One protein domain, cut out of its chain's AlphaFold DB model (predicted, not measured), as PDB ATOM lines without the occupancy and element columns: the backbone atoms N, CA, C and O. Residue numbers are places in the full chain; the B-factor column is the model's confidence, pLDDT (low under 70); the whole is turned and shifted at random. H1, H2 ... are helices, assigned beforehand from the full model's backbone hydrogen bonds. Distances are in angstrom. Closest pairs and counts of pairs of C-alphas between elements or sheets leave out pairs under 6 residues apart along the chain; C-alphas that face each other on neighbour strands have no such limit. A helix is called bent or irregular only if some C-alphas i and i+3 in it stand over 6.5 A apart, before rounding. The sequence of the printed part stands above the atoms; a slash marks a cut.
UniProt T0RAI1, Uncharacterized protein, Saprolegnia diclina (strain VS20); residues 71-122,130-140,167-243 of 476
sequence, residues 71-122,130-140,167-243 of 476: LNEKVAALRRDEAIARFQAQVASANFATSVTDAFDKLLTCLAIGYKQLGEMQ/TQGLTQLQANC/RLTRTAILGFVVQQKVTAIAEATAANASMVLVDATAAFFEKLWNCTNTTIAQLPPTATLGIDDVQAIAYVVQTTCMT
ATOM      1  N   LEU A  71     291.801 188.182 251.626       67.81
ATOM      2  CA  LEU A  71     290.690 189.012 252.083       67.81
ATOM      3  C   LEU A  71     290.340 190.098 251.058       67.81
ATOM      4  O   LEU A  71     289.162 190.297 250.761       67.81
ATOM      5  N   ASN A  72     291.341 190.769 250.488       67.94
ATOM      6  CA  ASN A  72     291.142 191.798 249.470       67.94
ATOM      7  C   ASN A  72     290.533 191.222 248.187       67.94
ATOM      8  O   ASN A  72     289.622 191.824 247.619       67.94
ATOM      9  N   GLU A  73     290.960 190.027 247.775       78.44
ATOM     10  CA  GLU A  73     290.382 189.317 246.636       78.44
ATOM     11  C   GLU A  73     288.908 188.960 246.882       78.44
ATOM     12  O   GLU A  73     288.052 189.224 246.033       78.44
ATOM     13  N   LYS A  74     288.572 188.460 248.080       70.19
ATOM     14  CA  LYS A  74     287.178 188.176 248.457       70.19
ATOM     15  C   LYS A  74     286.317 189.435 248.528       70.19
ATOM     16  O   LYS A  74     285.180 189.416 248.068       70.19
ATOM     17  N   VAL A  75     286.841 190.547 249.045       69.12
ATOM     18  CA  VAL A  75     286.124 191.836 249.061       69.12
ATOM     19  C   VAL A  75     285.911 192.366 247.637       69.12
ATOM     20  O   VAL A  75     284.845 192.904 247.336       69.12
ATOM     21  N   ALA A  76     286.881 192.186 246.738       64.19
ATOM     22  CA  ALA A  76     286.747 192.564 245.333       64.19
ATOM     23  C   ALA A  76     285.746 191.677 244.569       64.19
ATOM     24  O   ALA A  76     285.035 192.181 243.697       64.19
ATOM     25  N   ALA A  77     285.657 190.382 244.889       64.56
ATOM     26  CA  ALA A  77     284.624 189.487 244.363       64.56
ATOM     27  C   ALA A  77     283.225 189.904 244.849       64.56
ATOM     28  O   ALA A  77     282.331 190.122 244.037       64.56
ATOM     29  N   LEU A  78     283.074 190.178 246.149       57.09
ATOM     30  CA  LEU A  78     281.812 190.645 246.738       57.09
ATOM     31  C   LEU A  78     281.314 191.963 246.123       57.09
ATOM     32  O   LEU A  78     280.123 192.123 245.868       57.09
ATOM     33  N   ARG A  79     282.220 192.913 245.848       64.75
ATOM     34  CA  ARG A  79     281.863 194.171 245.168       64.75
ATOM     35  C   ARG A  79     281.430 193.957 243.716       64.75
ATOM     36  O   ARG A  79     280.557 194.684 243.243       64.75
ATOM     37  N   ARG A  80     282.024 192.985 243.011       65.56
ATOM     38  CA  ARG A  80     281.609 192.608 241.649       65.56
ATOM     39  C   ARG A  80     280.212 191.991 241.655       65.56
ATOM     40  O   ARG A  80     279.363 192.426 240.883       65.56
ATOM     41  N   ASP A  81     279.944 191.079 242.581       53.22
ATOM     42  CA  ASP A  81     278.650 190.401 242.674       53.22
ATOM     43  C   ASP A  81     277.519 191.364 243.081       53.22
ATOM     44  O   ASP A  81     276.417 191.317 242.530       53.22
ATOM     45  N   GLU A  82     277.801 192.324 243.970       62.66
ATOM     46  CA  GLU A  82     276.856 193.391 244.319       62.66
ATOM     47  C   GLU A  82     276.526 194.295 243.115       62.66
ATOM     48  O   GLU A  82     275.372 194.704 242.936       62.66
ATOM     49  N   ALA A  83     277.513 194.605 242.268       54.00
ATOM     50  CA  ALA A  83     277.290 195.388 241.054       54.00
ATOM     51  C   ALA A  83     276.395 194.638 240.048       54.00
ATOM     52  O   ALA A  83     275.468 195.238 239.499       54.00
ATOM     53  N   ILE A  84     276.604 193.326 239.880       56.72
ATOM     54  CA  ILE A  84     275.792 192.463 239.004       56.72
ATOM     55  C   ILE A  84     274.336 192.404 239.489       56.72
ATOM     56  O   ILE A  84     273.412 192.621 238.704       56.72
ATOM     57  N   ALA A  85     274.109 192.199 240.789       47.38
ATOM     58  CA  ALA A  85     272.759 192.129 241.352       47.38
ATOM     59  C   ALA A  85     271.991 193.459 241.226       47.38
ATOM     60  O   ALA A  85     270.803 193.480 240.890       47.38
ATOM     61  N   ARG A  86     272.662 194.600 241.453       53.72
ATOM     62  CA  ARG A  86     272.056 195.932 241.259       53.72
ATOM     63  C   ARG A  86     271.655 196.169 239.806       53.72
ATOM     64  O   ARG A  86     270.597 196.756 239.571       53.72
ATOM     65  N   PHE A  87     272.478 195.710 238.868       47.38
ATOM     66  CA  PHE A  87     272.211 195.816 237.440       47.38
ATOM     67  C   PHE A  87     271.014 194.951 237.022       47.38
ATOM     68  O   PHE A  87     270.082 195.468 236.410       47.38
ATOM     69  N   GLN A  88     270.948 193.685 237.445       49.94
ATOM     70  CA  GLN A  88     269.805 192.805 237.155       49.94
ATOM     71  C   GLN A  88     268.478 193.364 237.692       49.94
ATOM     72  O   GLN A  88     267.470 193.363 236.986       49.94
ATOM     73  N   ALA A  89     268.476 193.927 238.905       43.78
ATOM     74  CA  ALA A  89     267.291 194.578 239.462       43.78
ATOM     75  C   ALA A  89     266.873 195.833 238.671       43.78
ATOM     76  O   ALA A  89     265.682 196.114 238.536       43.78
ATOM     77  N   GLN A  90     267.835 196.598 238.138       50.94
ATOM     78  CA  GLN A  90     267.545 197.730 237.251       50.94
ATOM     79  C   GLN A  90     266.945 197.257 235.923       50.94
ATOM     80  O   GLN A  90     265.914 197.794 235.518       50.94
ATOM     81  N   VAL A  91     267.511 196.217 235.305       50.91
ATOM     82  CA  VAL A  91     267.002 195.621 234.059       50.91
ATOM     83  C   VAL A  91     265.584 195.075 234.244       50.91
ATOM     84  O   VAL A  91     264.710 195.393 233.445       50.91
ATOM     85  N   ALA A  92     265.303 194.343 235.325       45.09
ATOM     86  CA  ALA A  92     263.957 193.842 235.614       45.09
ATOM     87  C   ALA A  92     262.935 194.979 235.797       45.09
ATOM     88  O   ALA A  92     261.831 194.917 235.259       45.09
ATOM     89  N   SER A  93     263.313 196.052 236.504       45.16
ATOM     90  CA  SER A  93     262.441 197.221 236.681       45.16
ATOM     91  C   SER A  93     262.200 197.995 235.382       45.16
ATOM     92  O   SER A  93     261.084 198.455 235.147       45.16
ATOM     93  N   ALA A  94     263.217 198.098 234.521       45.62
ATOM     94  CA  ALA A  94     263.103 198.728 233.213       45.62
ATOM     95  C   ALA A  94     262.226 197.885 232.279       45.62
ATOM     96  O   ALA A  94     261.311 198.422 231.670       45.62
ATOM     97  N   ASN A  95     262.418 196.565 232.241       49.12
ATOM     98  CA  ASN A  95     261.594 195.651 231.449       49.12
ATOM     99  C   ASN A  95     260.127 195.669 231.897       49.12
ATOM    100  O   ASN A  95     259.236 195.664 231.052       49.12
ATOM    101  N   PHE A  96     259.864 195.755 233.206       45.62
ATOM    102  CA  PHE A  96     258.509 195.923 233.728       45.62
ATOM    103  C   PHE A  96     257.895 197.267 233.309       45.62
ATOM    104  O   PHE A  96     256.780 197.294 232.799       45.62
ATOM    105  N   ALA A  97     258.625 198.377 233.456       45.03
ATOM    106  CA  ALA A  97     258.145 199.695 233.036       45.03
ATOM    107  C   ALA A  97     257.868 199.758 231.523       45.03
ATOM    108  O   ALA A  97     256.829 200.273 231.108       45.03
ATOM    109  N   THR A  98     258.752 199.181 230.705       51.78
ATOM    110  CA  THR A  98     258.571 199.070 229.253       51.78
ATOM    111  C   THR A  98     257.386 198.171 228.915       51.78
ATOM    112  O   THR A  98     256.594 198.541 228.066       51.78
ATOM    113  N   SER A  99     257.202 197.042 229.607       49.41
ATOM    114  CA  SER A  99     256.057 196.147 229.398       49.41
ATOM    115  C   SER A  99     254.726 196.814 229.749       49.41
ATOM    116  O   SER A  99     253.766 196.670 228.999       49.41
ATOM    117  N   VAL A 100     254.667 197.584 230.838       48.97
ATOM    118  CA  VAL A 100     253.467 198.345 231.222       48.97
ATOM    119  C   VAL A 100     253.184 199.465 230.222       48.97
ATOM    120  O   VAL A 100     252.032 199.658 229.840       48.97
ATOM    121  N   THR A 101     254.218 200.179 229.770       54.28
ATOM    122  CA  THR A 101     254.075 201.255 228.773       54.28
ATOM    123  C   THR A 101     253.645 200.692 227.420       54.28
ATOM    124  O   THR A 101     252.684 201.181 226.846       54.28
ATOM    125  N   ASP A 102     254.266 199.607 226.958       56.53
ATOM    126  CA  ASP A 102     253.917 198.916 225.712       56.53
ATOM    127  C   ASP A 102     252.507 198.312 225.779       56.53
ATOM    128  O   ASP A 102     251.735 198.433 224.833       56.53
ATOM    129  N   ALA A 103     252.106 197.735 226.919       52.69
ATOM    130  CA  ALA A 103     250.731 197.288 227.131       52.69
ATOM    131  C   ALA A 103     249.735 198.457 227.061       52.69
ATOM    132  O   ALA A 103     248.666 198.311 226.471       52.69
ATOM    133  N   PHE A 104     250.082 199.620 227.618       56.03
ATOM    134  CA  PHE A 104     249.240 200.816 227.595       56.03
ATOM    135  C   PHE A 104     249.173 201.470 226.204       56.03
ATOM    136  O   PHE A 104     248.091 201.843 225.755       56.03
ATOM    137  N   ASP A 105     250.286 201.538 225.476       59.59
ATOM    138  CA  ASP A 105     250.338 202.042 224.100       59.59
ATOM    139  C   ASP A 105     249.601 201.106 223.138       59.59
ATOM    140  O   ASP A 105     248.854 201.565 222.267       59.59
ATOM    141  N   LYS A 106     249.721 199.787 223.332       59.75
ATOM    142  CA  LYS A 106     248.903 198.789 222.630       59.75
ATOM    143  C   LYS A 106     247.429 198.975 222.945       59.75
ATOM    144  O   LYS A 106     246.628 198.950 222.018       59.75
ATOM    145  N   LEU A 107     247.069 199.228 224.205       60.38
ATOM    146  CA  LEU A 107     245.695 199.513 224.624       60.38
ATOM    147  C   LEU A 107     245.131 200.745 223.906       60.38
ATOM    148  O   LEU A 107     244.048 200.679 223.328       60.38
ATOM    149  N   LEU A 108     245.878 201.852 223.906       63.53
ATOM    150  CA  LEU A 108     245.504 203.104 223.246       63.53
ATOM    151  C   LEU A 108     245.379 202.932 221.731       63.53
ATOM    152  O   LEU A 108     244.382 203.351 221.143       63.53
ATOM    153  N   THR A 109     246.347 202.262 221.106       66.88
ATOM    154  CA  THR A 109     246.349 201.982 219.663       66.88
ATOM    155  C   THR A 109     245.176 201.085 219.279       66.88
ATOM    156  O   THR A 109     244.476 201.345 218.301       66.88
ATOM    157  N   CYS A 110     244.902 200.064 220.085       61.03
ATOM    158  CA  CYS A 110     243.754 199.185 219.932       61.03
ATOM    159  C   CYS A 110     242.424 199.920 220.027       61.03
ATOM    160  O   CYS A 110     241.563 199.748 219.164       61.03
ATOM    161  N   LEU A 111     242.263 200.758 221.052       60.88
ATOM    162  CA  LEU A 111     241.072 201.583 221.219       60.88
ATOM    163  C   LEU A 111     240.895 202.525 220.021       60.88
ATOM    164  O   LEU A 111     239.788 202.630 219.497       60.88
ATOM    165  N   ALA A 112     241.976 203.131 219.522       59.62
ATOM    166  CA  ALA A 112     241.942 204.005 218.351       59.62
ATOM    167  C   ALA A 112     241.555 203.265 217.052       59.62
ATOM    168  O   ALA A 112     240.696 203.744 216.308       59.62
ATOM    169  N   ILE A 113     242.132 202.085 216.783       65.31
ATOM    170  CA  ILE A 113     241.810 201.265 215.598       65.31
ATOM    171  C   ILE A 113     240.359 200.782 215.652       65.31
ATOM    172  O   ILE A 113     239.642 200.879 214.655       65.31
ATOM    173  N   GLY A 114     239.910 200.303 216.813       58.50
ATOM    174  CA  GLY A 114     238.528 199.880 217.016       58.50
ATOM    175  C   GLY A 114     237.528 200.971 216.722       58.50
ATOM    176  O   GLY A 114     236.533 200.752 216.034       58.50
ATOM    177  N   TYR A 115     237.824 202.168 217.211       53.88
ATOM    178  CA  TYR A 115     236.958 203.314 217.015       53.88
ATOM    179  C   TYR A 115     236.945 203.790 215.556       53.88
ATOM    180  O   TYR A 115     235.886 204.146 215.043       53.88
ATOM    181  N   LYS A 116     238.084 203.720 214.851       60.34
ATOM    182  CA  LYS A 116     238.150 203.993 213.407       60.34
ATOM    183  C   LYS A 116     237.292 203.009 212.606       60.34
ATOM    184  O   LYS A 116     236.497 203.440 211.776       60.34
ATOM    185  N   GLN A 117     237.395 201.710 212.893       60.97
ATOM    186  CA  GLN A 117     236.581 200.688 212.221       60.97
ATOM    187  C   GLN A 117     235.085 200.847 212.520       60.97
ATOM    188  O   GLN A 117     234.256 200.649 211.636       60.97
ATOM    189  N   LEU A 118     234.730 201.258 213.739       54.94
ATOM    190  CA  LEU A 118     233.349 201.577 214.103       54.94
ATOM    191  C   LEU A 118     232.821 202.829 213.385       54.94
ATOM    192  O   LEU A 118     231.650 202.858 213.022       54.94
ATOM    193  N   GLY A 119     233.665 203.840 213.153       54.47
ATOM    194  CA  GLY A 119     233.304 205.047 212.401       54.47
ATOM    195  C   GLY A 119     233.110 204.815 210.897       54.47
ATOM    196  O   GLY A 119     232.349 205.540 210.260       54.47
ATOM    197  N   GLU A 120     233.757 203.795 210.330       58.84
ATOM    198  CA  GLU A 120     233.624 203.415 208.915       58.84
ATOM    199  C   GLU A 120     232.392 202.521 208.645       58.84
ATOM    200  O   GLU A 120     231.963 202.383 207.498       58.84
ATOM    201  N   MET A 121     231.763 201.950 209.681       49.38
ATOM    202  CA  MET A 121     230.547 201.137 209.545       49.38
ATOM    203  C   MET A 121     229.288 202.018 209.477       49.38
ATOM    204  O   MET A 121     228.678 202.379 210.478       49.38
ATOM    205  N   GLN A 122     228.879 202.349 208.254       46.06
ATOM    206  CA  GLN A 122     227.837 203.333 207.926       46.06
ATOM    207  C   GLN A 122     226.368 202.955 208.240       46.06
ATOM    208  O   GLN A 122     225.466 203.681 207.813       46.06
ATOM    209  N   THR A 130     228.747 192.726 221.573       51.38
ATOM    210  CA  THR A 130     229.533 191.565 222.005       51.38
ATOM    211  C   THR A 130     230.452 191.066 220.885       51.38
ATOM    212  O   THR A 130     231.616 190.747 221.122       51.38
ATOM    213  N   GLN A 131     229.963 191.063 219.642       57.47
ATOM    214  CA  GLN A 131     230.720 190.659 218.460       57.47
ATOM    215  C   GLN A 131     231.773 191.707 218.071       57.47
ATOM    216  O   GLN A 131     232.900 191.336 217.747       57.47
ATOM    217  N   GLY A 132     231.446 192.999 218.188       57.41
ATOM    218  CA  GLY A 132     232.388 194.102 217.963       57.41
ATOM    219  C   GLY A 132     233.567 194.106 218.934       57.41
ATOM    220  O   GLY A 132     234.715 194.214 218.516       57.41
ATOM    221  N   LEU A 133     233.300 193.917 220.231       53.38
ATOM    222  CA  LEU A 133     234.347 193.785 221.251       53.38
ATOM    223  C   LEU A 133     235.201 192.532 221.029       53.38
ATOM    224  O   LEU A 133     236.419 192.595 221.167       53.38
ATOM    225  N   THR A 134     234.588 191.419 220.615       59.53
ATOM    226  CA  THR A 134     235.319 190.182 220.293       59.53
ATOM    227  C   THR A 134     236.223 190.361 219.066       59.53
ATOM    228  O   THR A 134     237.368 189.913 219.075       59.53
ATOM    229  N   GLN A 135     235.758 191.056 218.020       55.75
ATOM    230  CA  GLN A 135     236.577 191.394 216.847       55.75
ATOM    231  C   GLN A 135     237.702 192.369 217.186       55.75
ATOM    232  O   GLN A 135     238.829 192.177 216.733       55.75
ATOM    233  N   LEU A 136     237.426 193.375 218.017       52.66
ATOM    234  CA  LEU A 136     238.441 194.293 218.514       52.66
ATOM    235  C   LEU A 136     239.539 193.535 219.265       52.66
ATOM    236  O   LEU A 136     240.720 193.712 218.986       52.66
ATOM    237  N   GLN A 137     239.143 192.638 220.164       55.38
ATOM    238  CA  GLN A 137     240.054 191.804 220.937       55.38
ATOM    239  C   GLN A 137     240.866 190.861 220.036       55.38
ATOM    240  O   GLN A 137     242.073 190.729 220.227       55.38
ATOM    241  N   ALA A 138     240.251 190.273 219.006       61.06
ATOM    242  CA  ALA A 138     240.946 189.451 218.016       61.06
ATOM    243  C   ALA A 138     241.942 190.257 217.160       61.06
ATOM    244  O   ALA A 138     242.991 189.732 216.790       61.06
ATOM    245  N   ASN A 139     241.637 191.522 216.862       52.84
ATOM    246  CA  ASN A 139     242.537 192.425 216.144       52.84
ATOM    247  C   ASN A 139     243.697 192.897 217.034       52.84
ATOM    248  O   ASN A 139     244.819 193.012 216.554       52.84
ATOM    249  N   CYS A 140     243.447 193.095 218.328       50.50
ATOM    250  CA  CYS A 140     244.449 193.461 219.331       50.50
ATOM    251  C   CYS A 140     245.397 192.327 219.717       50.50
ATOM    252  O   CYS A 140     246.562 192.571 220.012       50.50
ATOM    253  N   ARG A 167     228.540 205.663 221.472       73.69
ATOM    254  CA  ARG A 167     228.708 206.219 222.811       73.69
ATOM    255  C   ARG A 167     229.109 205.118 223.790       73.69
ATOM    256  O   ARG A 167     228.428 204.098 223.879       73.69
ATOM    257  N   LEU A 168     230.189 205.332 224.539       86.88
ATOM    258  CA  LEU A 168     230.653 204.395 225.562       86.88
ATOM    259  C   LEU A 168     229.919 204.655 226.882       86.88
ATOM    260  O   LEU A 168     229.754 205.799 227.307       86.88
ATOM    261  N   THR A 169     229.466 203.587 227.536       90.31
ATOM    262  CA  THR A 169     228.870 203.665 228.876       90.31
ATOM    263  C   THR A 169     229.939 203.434 229.942       90.31
ATOM    264  O   THR A 169     230.932 202.742 229.705       90.31
ATOM    265  N   ARG A 170     229.715 203.951 231.157       88.19
ATOM    266  CA  ARG A 170     230.568 203.672 232.329       88.19
ATOM    267  C   ARG A 170     230.832 202.174 232.514       88.19
ATOM    268  O   ARG A 170     231.964 201.772 232.772       88.19
ATOM    269  N   THR A 171     229.795 201.353 232.358       89.50
ATOM    270  CA  THR A 171     229.884 199.894 232.497       89.50
ATOM    271  C   THR A 171     230.807 199.276 231.450       89.50
ATOM    272  O   THR A 171     231.566 198.372 231.785       89.50
ATOM    273  N   ALA A 172     230.801 199.783 230.212       87.62
ATOM    274  CA  ALA A 172     231.688 199.297 229.158       87.62
ATOM    275  C   ALA A 172     233.166 199.582 229.475       87.62
ATOM    276  O   ALA A 172     234.002 198.692 229.333       87.62
ATOM    277  N   ILE A 173     233.485 200.783 229.974       89.12
ATOM    278  CA  ILE A 173     234.866 201.150 230.331       89.12
ATOM    279  C   ILE A 173     235.373 200.305 231.505       89.12
ATOM    280  O   ILE A 173     236.475 199.761 231.450       89.12
ATOM    281  N   LEU A 174     234.566 200.138 232.556       91.88
ATOM    282  CA  LEU A 174     234.955 199.307 233.700       91.88
ATOM    283  C   LEU A 174     235.054 197.822 233.332       91.88
ATOM    284  O   LEU A 174     235.989 197.151 233.767       91.88
ATOM    285  N   GLY A 175     234.133 197.321 232.504       90.31
ATOM    286  CA  GLY A 175     234.169 195.953 231.990       90.31
ATOM    287  C   GLY A 175     235.435 195.676 231.182       90.31
ATOM    288  O   GLY A 175     236.047 194.623 231.342       90.31
ATOM    289  N   PHE A 176     235.890 196.650 230.393       89.62
ATOM    290  CA  PHE A 176     237.143 196.550 229.654       89.62
ATOM    291  C   PHE A 176     238.361 196.406 230.579       89.62
ATOM    292  O   PHE A 176     239.173 195.511 230.370       89.62
ATOM    293  N   VAL A 177     238.468 197.209 231.646       89.62
ATOM    294  CA  VAL A 177     239.580 197.092 232.614       89.62
ATOM    295  C   VAL A 177     239.589 195.722 233.301       89.62
ATOM    296  O   VAL A 177     240.649 195.113 233.452       89.62
ATOM    297  N   VAL A 178     238.416 195.207 233.683       92.69
ATOM    298  CA  VAL A 178     238.289 193.864 234.274       92.69
ATOM    299  C   VAL A 178     238.712 192.783 233.278       92.69
ATOM    300  O   VAL A 178     239.440 191.865 233.646       92.69
ATOM    301  N   GLN A 179     238.314 192.907 232.011       90.50
ATOM    302  CA  GLN A 179     238.703 191.956 230.975       90.50
ATOM    303  C   GLN A 179     240.224 191.937 230.769       90.50
ATOM    304  O   GLN A 179     240.820 190.864 230.727       90.50
ATOM    305  N   GLN A 180     240.863 193.111 230.721       89.25
ATOM    306  CA  GLN A 180     242.321 193.218 230.601       89.25
ATOM    307  C   GLN A 180     243.047 192.599 231.800       89.25
ATOM    308  O   GLN A 180     244.045 191.906 231.615       89.25
ATOM    309  N   LYS A 181     242.513 192.763 233.018       90.38
ATOM    310  CA  LYS A 181     243.034 192.090 234.218       90.38
ATOM    311  C   LYS A 181     243.034 190.571 234.054       90.38
ATOM    312  O   LYS A 181     244.041 189.928 234.337       90.38
ATOM    313  N   VAL A 182     241.911 190.000 233.617       91.81
ATOM    314  CA  VAL A 182     241.774 188.545 233.433       91.81
ATOM    315  C   VAL A 182     242.758 188.042 232.378       91.81
ATOM    316  O   VAL A 182     243.440 187.049 232.618       91.81
ATOM    317  N   THR A 183     242.879 188.745 231.249       89.94
ATOM    318  CA  THR A 183     243.824 188.385 230.185       89.94
ATOM    319  C   THR A 183     245.275 188.461 230.658       89.94
ATOM    320  O   THR A 183     246.003 187.485 230.505       89.94
ATOM    321  N   ALA A 184     245.681 189.547 231.320       81.56
ATOM    322  CA  ALA A 184     247.050 189.707 231.810       81.56
ATOM    323  C   ALA A 184     247.431 188.649 232.862       81.56
ATOM    324  O   ALA A 184     248.542 188.125 232.846       81.56
ATOM    325  N   ILE A 185     246.505 188.293 233.761       86.25
ATOM    326  CA  ILE A 185     246.727 187.222 234.744       86.25
ATOM    327  C   ILE A 185     246.836 185.860 234.049       86.25
ATOM    328  O   ILE A 185     247.714 185.070 234.400       86.25
ATOM    329  N   ALA A 186     245.980 185.579 233.062       88.88
ATOM    330  CA  ALA A 186     246.032 184.333 232.303       88.88
ATOM    331  C   ALA A 186     247.356 184.193 231.533       88.88
ATOM    332  O   ALA A 186     247.961 183.125 231.564       88.88
ATOM    333  N   GLU A 187     247.842 185.270 230.912       88.00
ATOM    334  CA  GLU A 187     249.131 185.301 230.211       88.00
ATOM    335  C   GLU A 187     250.316 185.132 231.168       88.00
ATOM    336  O   GLU A 187     251.190 184.303 230.916       88.00
ATOM    337  N   ALA A 188     250.323 185.845 232.301       80.00
ATOM    338  CA  ALA A 188     251.358 185.685 233.321       80.00
ATOM    339  C   ALA A 188     251.397 184.245 233.865       80.00
ATOM    340  O   ALA A 188     252.472 183.671 234.039       80.00
ATOM    341  N   THR A 189     250.227 183.636 234.069       85.94
ATOM    342  CA  THR A 189     250.112 182.244 234.525       85.94
ATOM    343  C   THR A 189     250.598 181.265 233.454       85.94
ATOM    344  O   THR A 189     251.371 180.362 233.758       85.94
ATOM    345  N   ALA A 190     250.203 181.458 232.191       85.06
ATOM    346  CA  ALA A 190     250.628 180.614 231.071       85.06
ATOM    347  C   ALA A 190     252.141 180.694 230.804       85.06
ATOM    348  O   ALA A 190     252.740 179.724 230.344       85.06
ATOM    349  N   ALA A 191     252.767 181.827 231.127       82.06
ATOM    350  CA  ALA A 191     254.210 182.023 231.039       82.06
ATOM    351  C   ALA A 191     254.997 181.429 232.227       82.06
ATOM    352  O   ALA A 191     256.206 181.640 232.306       82.06
ATOM    353  N   ASN A 192     254.343 180.713 233.155       88.69
ATOM    354  CA  ASN A 192     254.933 180.246 234.416       88.69
ATOM    355  C   ASN A 192     255.611 181.378 235.206       88.69
ATOM    356  O   ASN A 192     256.656 181.183 235.831       88.69
ATOM    357  N   ALA A 193     255.037 182.585 235.166       83.56
ATOM    358  CA  ALA A 193     255.543 183.677 235.974       83.56
ATOM    359  C   ALA A 193     255.478 183.315 237.463       83.56
ATOM    360  O   ALA A 193     254.561 182.629 237.918       83.56
ATOM    361  N   SER A 194     256.434 183.830 238.239       89.88
ATOM    362  CA  SER A 194     256.396 183.690 239.696       89.88
ATOM    363  C   SER A 194     255.048 184.169 240.253       89.88
ATOM    364  O   SER A 194     254.504 185.172 239.783       89.88
ATOM    365  N   MET A 195     254.546 183.504 241.296       84.81
ATOM    366  CA  MET A 195     253.295 183.887 241.966       84.81
ATOM    367  C   MET A 195     253.310 185.361 242.413       84.81
ATOM    368  O   MET A 195     252.310 186.058 242.298       84.81
ATOM    369  N   VAL A 196     254.489 185.875 242.787       83.88
ATOM    370  CA  VAL A 196     254.717 187.289 243.123       83.88
ATOM    371  C   VAL A 196     254.376 188.230 241.960       83.88
ATOM    372  O   VAL A 196     253.810 189.300 242.180       83.88
ATOM    373  N   LEU A 197     254.696 187.854 240.717       80.69
ATOM    374  CA  LEU A 197     254.374 188.665 239.538       80.69
ATOM    375  C   LEU A 197     252.873 188.638 239.232       80.69
ATOM    376  O   LEU A 197     252.309 189.668 238.856       80.69
ATOM    377  N   VAL A 198     252.219 187.491 239.423       84.19
ATOM    378  CA  VAL A 198     250.765 187.360 239.266       84.19
ATOM    379  C   VAL A 198     250.037 188.246 240.284       84.19
ATOM    380  O   VAL A 198     249.169 189.030 239.896       84.19
ATOM    381  N   ASP A 199     250.458 188.217 241.550       89.44
ATOM    382  CA  ASP A 199     249.897 189.055 242.617       89.44
ATOM    383  C   ASP A 199     250.134 190.549 242.361       89.44
ATOM    384  O   ASP A 199     249.221 191.366 242.508       89.44
ATOM    385  N   ALA A 200     251.338 190.924 241.916       84.88
ATOM    386  CA  ALA A 200     251.655 192.303 241.553       84.88
ATOM    387  C   ALA A 200     250.799 192.800 240.376       84.88
ATOM    388  O   ALA A 200     250.304 193.929 240.401       84.88
ATOM    389  N   THR A 201     250.576 191.946 239.373       83.88
ATOM    390  CA  THR A 201     249.717 192.245 238.220       83.88
ATOM    391  C   THR A 201     248.267 192.426 238.664       83.88
ATOM    392  O   THR A 201     247.625 193.419 238.316       83.88
ATOM    393  N   ALA A 202     247.752 191.529 239.507       88.19
ATOM    394  CA  ALA A 202     246.407 191.645 240.059       88.19
ATOM    395  C   ALA A 202     246.227 192.938 240.876       88.19
ATOM    396  O   ALA A 202     245.232 193.642 240.690       88.19
ATOM    397  N   ALA A 203     247.200 193.282 241.726       89.19
ATOM    398  CA  ALA A 203     247.190 194.503 242.532       89.19
ATOM    399  C   ALA A 203     247.245 195.779 241.674       89.19
ATOM    400  O   ALA A 203     246.558 196.759 241.971       89.19
ATOM    401  N   PHE A 204     248.022 195.766 240.587       90.50
ATOM    402  CA  PHE A 204     248.068 196.861 239.620       90.50
ATOM    403  C   PHE A 204     246.694 197.111 238.989       90.50
ATOM    404  O   PHE A 204     246.202 198.242 239.010       90.50
ATOM    405  N   PHE A 205     246.042 196.061 238.484       92.50
ATOM    406  CA  PHE A 205     244.728 196.196 237.855       92.50
ATOM    407  C   PHE A 205     243.626 196.569 238.849       92.50
ATOM    408  O   PHE A 205     242.731 197.325 238.485       92.50
ATOM    409  N   GLU A 206     243.698 196.114 240.102       91.94
ATOM    410  CA  GLU A 206     242.797 196.589 241.160       91.94
ATOM    411  C   GLU A 206     242.950 198.090 241.408       91.94
ATOM    412  O   GLU A 206     241.963 198.820 241.523       91.94
ATOM    413  N   LYS A 207     244.186 198.595 241.440       90.44
ATOM    414  CA  LYS A 207     244.434 200.031 241.590       90.44
ATOM    415  C   LYS A 207     243.925 200.816 240.380       90.44
ATOM    416  O   LYS A 207     243.276 201.849 240.553       90.44
ATOM    417  N   LEU A 208     244.184 200.317 239.169       90.56
ATOM    418  CA  LEU A 208     243.700 200.914 237.922       90.56
ATOM    419  C   LEU A 208     242.167 200.948 237.885       90.56
ATOM    420  O   LEU A 208     241.585 201.985 237.561       90.56
ATOM    421  N   TRP A 209     241.512 199.848 238.260       94.56
ATOM    422  CA  TRP A 209     240.057 199.751 238.312       94.56
ATOM    423  C   TRP A 209     239.464 200.729 239.323       94.56
ATOM    424  O   TRP A 209     238.586 201.507 238.959       94.56
ATOM    425  N   ASN A 210     239.979 200.754 240.557       94.50
ATOM    426  CA  ASN A 210     239.499 201.663 241.599       94.50
ATOM    427  C   ASN A 210     239.635 203.122 241.161       94.50
ATOM    428  O   ASN A 210     238.676 203.883 241.241       94.50
ATOM    429  N   CYS A 211     240.790 203.490 240.608       94.31
ATOM    430  CA  CYS A 211     241.026 204.832 240.096       94.31
ATOM    431  C   CYS A 211     240.069 205.222 238.962       94.31
ATOM    432  O   CYS A 211     239.462 206.297 238.980       94.31
ATOM    433  N   THR A 212     239.914 204.334 237.980       92.56
ATOM    434  CA  THR A 212     239.022 204.548 236.837       92.56
ATOM    435  C   THR A 212     237.579 204.673 237.319       92.56
ATOM    436  O   THR A 212     236.858 205.579 236.907       92.56
ATOM    437  N   ASN A 213     237.166 203.829 238.265       94.75
ATOM    438  CA  ASN A 213     235.837 203.873 238.853       94.75
ATOM    439  C   ASN A 213     235.587 205.177 239.621       94.75
ATOM    440  O   ASN A 213     234.532 205.774 239.439       94.75
ATOM    441  N   THR A 214     236.545 205.659 240.419       95.44
ATOM    442  CA  THR A 214     236.438 206.947 241.123       95.44
ATOM    443  C   THR A 214     236.379 208.126 240.153       95.44
ATOM    444  O   THR A 214     235.567 209.027 240.344       95.44
ATOM    445  N   THR A 215     237.188 208.100 239.091       93.62
ATOM    446  CA  THR A 215     237.212 209.155 238.065       93.62
ATOM    447  C   THR A 215     235.874 209.224 237.329       93.62
ATOM    448  O   THR A 215     235.277 210.290 237.209       93.62
ATOM    449  N   ILE A 216     235.341 208.073 236.909       93.94
ATOM    450  CA  ILE A 216     234.065 208.009 236.186       93.94
ATOM    451  C   ILE A 216     232.865 208.199 237.129       93.94
ATOM    452  O   ILE A 216     231.806 208.631 236.686       93.94
ATOM    453  N   ALA A 217     232.994 207.930 238.433       92.62
ATOM    454  CA  ALA A 217     231.918 208.155 239.404       92.62
ATOM    455  C   ALA A 217     231.494 209.625 239.518       92.62
ATOM    456  O   ALA A 217     230.382 209.889 239.968       92.62
ATOM    457  N   GLN A 218     232.354 210.561 239.111       91.06
ATOM    458  CA  GLN A 218     232.027 211.987 239.060       91.06
ATOM    459  C   GLN A 218     231.095 212.335 237.891       91.06
ATOM    460  O   GLN A 218     230.483 213.402 237.887       91.06
ATOM    461  N   LEU A 219     230.966 211.441 236.909       89.75
ATOM    462  CA  LEU A 219     230.094 211.618 235.760       89.75
ATOM    463  C   LEU A 219     228.689 211.079 236.074       89.75
ATOM    464  O   LEU A 219     228.553 210.073 236.782       89.75
ATOM    465  N   PRO A 220     227.625 211.708 235.540       90.62
ATOM    466  CA  PRO A 220     226.268 211.191 235.673       90.62
ATOM    467  C   PRO A 220     226.190 209.720 235.223       90.62
ATOM    468  O   PRO A 220     226.792 209.363 234.212       90.62
ATOM    469  N   PRO A 221     225.428 208.847 235.903       81.88
ATOM    470  CA  PRO A 221     225.362 207.421 235.561       81.88
ATOM    471  C   PRO A 221     224.792 207.157 234.157       81.88
ATOM    472  O   PRO A 221     225.050 206.106 233.575       81.88
ATOM    473  N   THR A 222     224.042 208.114 233.610       85.81
ATOM    474  CA  THR A 222     223.486 208.097 232.251       85.81
ATOM    475  C   THR A 222     224.352 208.840 231.233       85.81
ATOM    476  O   THR A 222     223.960 208.953 230.070       85.81
ATOM    477  N   ALA A 223     225.516 209.359 231.641       85.50
ATOM    478  CA  ALA A 223     226.424 210.044 230.739       85.50
ATOM    479  C   ALA A 223     226.936 209.067 229.681       85.50
ATOM    480  O   ALA A 223     227.502 208.011 229.968       85.50
ATOM    481  N   THR A 224     226.710 209.444 228.434       88.56
ATOM    482  CA  THR A 224     227.289 208.786 227.278       88.56
ATOM    483  C   THR A 224     228.604 209.462 226.946       88.56
ATOM    484  O   THR A 224     228.596 210.659 226.668       88.56
ATOM    485  N   LEU A 225     229.694 208.702 226.966       89.44
ATOM    486  CA  LEU A 225     231.046 209.222 226.810       89.44
ATOM    487  C   LEU A 225     231.446 209.200 225.334       89.44
ATOM    488  O   LEU A 225     231.328 208.163 224.667       89.44
ATOM    489  N   GLY A 226     231.877 210.355 224.833       89.44
ATOM    490  CA  GLY A 226     232.561 210.489 223.550       89.44
ATOM    491  C   GLY A 226     234.052 210.164 223.662       89.44
ATOM    492  O   GLY A 226     234.560 209.872 224.745       89.44
ATOM    493  N   ILE A 227     234.772 210.230 222.538       79.94
ATOM    494  CA  ILE A 227     236.235 210.030 222.506       79.94
ATOM    495  C   ILE A 227     236.946 210.982 223.463       79.94
ATOM    496  O   ILE A 227     237.797 210.538 224.230       79.94
ATOM    497  N   ASP A 228     236.590 212.265 223.421       84.69
ATOM    498  CA  ASP A 228     237.280 213.293 224.199       84.69
ATOM    499  C   ASP A 228     237.120 213.041 225.704       84.69
ATOM    500  O   ASP A 228     238.075 213.184 226.466       84.69
ATOM    501  N   ASP A 229     235.952 212.543 226.126       87.94
ATOM    502  CA  ASP A 229     235.704 212.145 227.512       87.94
ATOM    503  C   ASP A 229     236.565 210.939 227.910       87.94
ATOM    504  O   ASP A 229     237.148 210.914 228.993       87.94
ATOM    505  N   VAL A 230     236.677 209.932 227.037       87.50
ATOM    506  CA  VAL A 230     237.495 208.735 227.292       87.50
ATOM    507  C   VAL A 230     238.978 209.091 227.365       87.50
ATOM    508  O   VAL A 230     239.676 208.599 228.252       87.50
ATOM    509  N   GLN A 231     239.461 209.971 226.485       87.00
ATOM    510  CA  GLN A 231     240.832 210.478 226.530       87.00
ATOM    511  C   GLN A 231     241.087 211.292 227.802       87.00
ATOM    512  O   GLN A 231     242.110 211.088 228.456       87.00
ATOM    513  N   ALA A 232     240.145 212.148 228.205       86.50
ATOM    514  CA  ALA A 232     240.240 212.899 229.452       86.50
ATOM    515  C   ALA A 232     240.274 211.968 230.677       86.50
ATOM    516  O   ALA A 232     241.119 212.141 231.554       86.50
ATOM    517  N   ILE A 233     239.422 210.936 230.719       89.56
ATOM    518  CA  ILE A 233     239.433 209.918 231.782       89.56
ATOM    519  C   ILE A 233     240.781 209.192 231.809       89.56
ATOM    520  O   ILE A 233     241.372 209.059 232.879       89.56
ATOM    521  N   ALA A 234     241.292 208.750 230.656       88.19
ATOM    522  CA  ALA A 234     242.578 208.061 230.571       88.19
ATOM    523  C   ALA A 234     243.732 208.944 231.069       88.19
ATOM    524  O   ALA A 234     244.553 208.491 231.867       88.19
ATOM    525  N   TYR A 235     243.747 210.219 230.672       88.94
ATOM    526  CA  TYR A 235     244.737 211.191 231.123       88.94
ATOM    527  C   TYR A 235     244.673 211.420 232.638       88.94
ATOM    528  O   TYR A 235     245.704 211.410 233.314       88.94
ATOM    529  N   VAL A 236     243.473 211.572 233.206       89.56
ATOM    530  CA  VAL A 236     243.296 211.725 234.658       89.56
ATOM    531  C   VAL A 236     243.760 210.469 235.390       89.56
ATOM    532  O   VAL A 236     244.536 210.578 236.336       89.56
ATOM    533  N   VAL A 237     243.368 209.276 234.940       90.25
ATOM    534  CA  VAL A 237     243.786 208.002 235.549       90.25
ATOM    535  C   VAL A 237     245.309 207.844 235.512       90.25
ATOM    536  O   VAL A 237     245.922 207.482 236.519       90.25
ATOM    537  N   GLN A 238     245.942 208.172 234.385       87.50
ATOM    538  CA  GLN A 238     247.393 208.120 234.240       87.50
ATOM    539  C   GLN A 238     248.084 209.106 235.194       87.50
ATOM    540  O   GLN A 238     248.972 208.724 235.957       87.50
ATOM    541  N   THR A 239     247.651 210.365 235.201       85.31
ATOM    542  CA  THR A 239     248.306 211.430 235.975       85.31
ATOM    543  C   THR A 239     248.061 211.343 237.475       85.31
ATOM    544  O   THR A 239     248.939 211.738 238.236       85.31
ATOM    545  N   THR A 240     246.924 210.808 237.925       84.38
ATOM    546  CA  THR A 240     246.588 210.732 239.357       84.38
ATOM    547  C   THR A 240     246.983 209.404 239.997       84.38
ATOM    548  O   THR A 240     247.436 209.385 241.144       84.38
ATOM    549  N   CYS A 241     246.858 208.289 239.275       81.56
ATOM    550  CA  CYS A 241     246.942 206.960 239.884       81.56
ATOM    551  C   CYS A 241     248.182 206.159 239.503       81.56
ATOM    552  O   CYS A 241     248.593 205.288 240.280       81.56
ATOM    553  N   MET A 242     248.798 206.446 238.352       77.38
ATOM    554  CA  MET A 242     250.028 205.765 237.925       77.38
ATOM    555  C   MET A 242     251.291 206.485 238.406       77.38
ATOM    556  O   MET A 242     252.274 205.834 238.749       77.38
ATOM    557  N   THR A 243     251.262 207.814 238.512       69.81
ATOM    558  CA  THR A 243     252.401 208.619 238.996       69.81
ATOM    559  C   THR A 243     252.621 208.486 240.508       69.81
ATOM    560  O   THR A 243     253.743 208.614 240.998       69.81
TER     561      THR A 243
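AT A GLANCE: This is residues 71 to 122, 130 to 140 and 167 to 243 of the 476 residues of an uncharacterized protein of Saprolegnia diclina (strain VS20) (UniProt T0RAI1). One very long helix, H1, runs past a small body of helices, and its residues 71 to 102 stick out from that body as a free arm. The body holds a helical hairpin, H3 and H4, with H5 packed slantwise on the later part of H4, while the short H2 packs on the later part of H1; the two groups meet loosely, with H1 and H5 near each other. The printed part has 140 residues, with five named helices in the order H1, H2, H3, H4, H5 and no named strand, and the class is all helix. The whole is loose, with a radius of gyration of the C-alphas of 20.1 A, and the C-alphas span 76 by 32 by 24 A, the length being made by the arm of H1.

HOW THE PARTS SIT: The longest helix is H1, residues 71 to 120, of which residues 71 to 102 stand free. With residues 106 to 114 alone it touches H2, residues 130 to 140. The closest C-alphas of the two are those of Gly 114 and Leu 136, 5.8 A apart, and their lines stand at a steep tilt of 44 degrees, opposite ways. H5, residues 227 to 242, is near H1, with 5 pairs of C-alphas within 10 A. H5 touches H4, residues 195 to 217, which meets it with residues 207 to 216 alone. The closest C-alphas there are those of Thr 212 and Val 237, 6.0 A apart, and the tilt is steep at 52 degrees, opposite ways. H4 also touches H3, residues 170 to 190, with 19 pairs of C-alphas within 8 A. Their closest C-alphas, those of Lys 181 and Phe 205, are 5.7 A apart. H3 and H4 form a helical hairpin at a shallow tilt of 6 degrees, opposite ways. Of the three pairs of helices that touch, one is at a shallow tilt, and the helix packing is mostly crossed, but only just. H1 is apart from H3 and from H4, H2 is apart from H3, H4 and H5, and H3 is apart from H5. In H1, H2, H3, H4 and H5 every O i to N i+4 pair of the backbone is within hydrogen-bond range.

IN THESE COORDINATES: H1 begins at C-alpha 71, at (290.690, 189.012, 252.083), and ends at C-alpha 120, at (233.624, 203.415, 208.915), 73.0 A from first to last C-alpha. H2, Thr 130 to Cys 140, is 15.3 A long. H3, Arg 170 to Ala 190, measures 30.6 A, and H4, Met 195 to Ala 217, measures 32.4 A. H5, Ile 227 to Met 242, is 21.1 A long and ends at C-alpha 242, at (250.028, 205.765, 237.925). H5 is neither bent nor irregular, but only just: C-alphas 239 and 242 are 6.2 A apart.

THE WHOLE: The two C-alphas farthest apart are those of Leu 71 and Gln 122, 78.1 A. Without the free stretch the body has 108 residues and spans 45 by 31 by 21 A. Residues 123 to 129 are not printed, and C-alphas 122 and 130 are 18.4 A apart across that cut. Residues 141 to 166 are not printed either, and C-alphas 140 and 167 are 20.6 A apart. Of the links that are printed whole, H3 to H4 is tight, with 4 residues, and H4 to H5 is short, with 9. The mean pLDDT of the printed part is 73.6; residues 71 to 72, 75 to 122, 130 to 140 and 243 are under 70, and the means of H1 and H2 are 57 and 55.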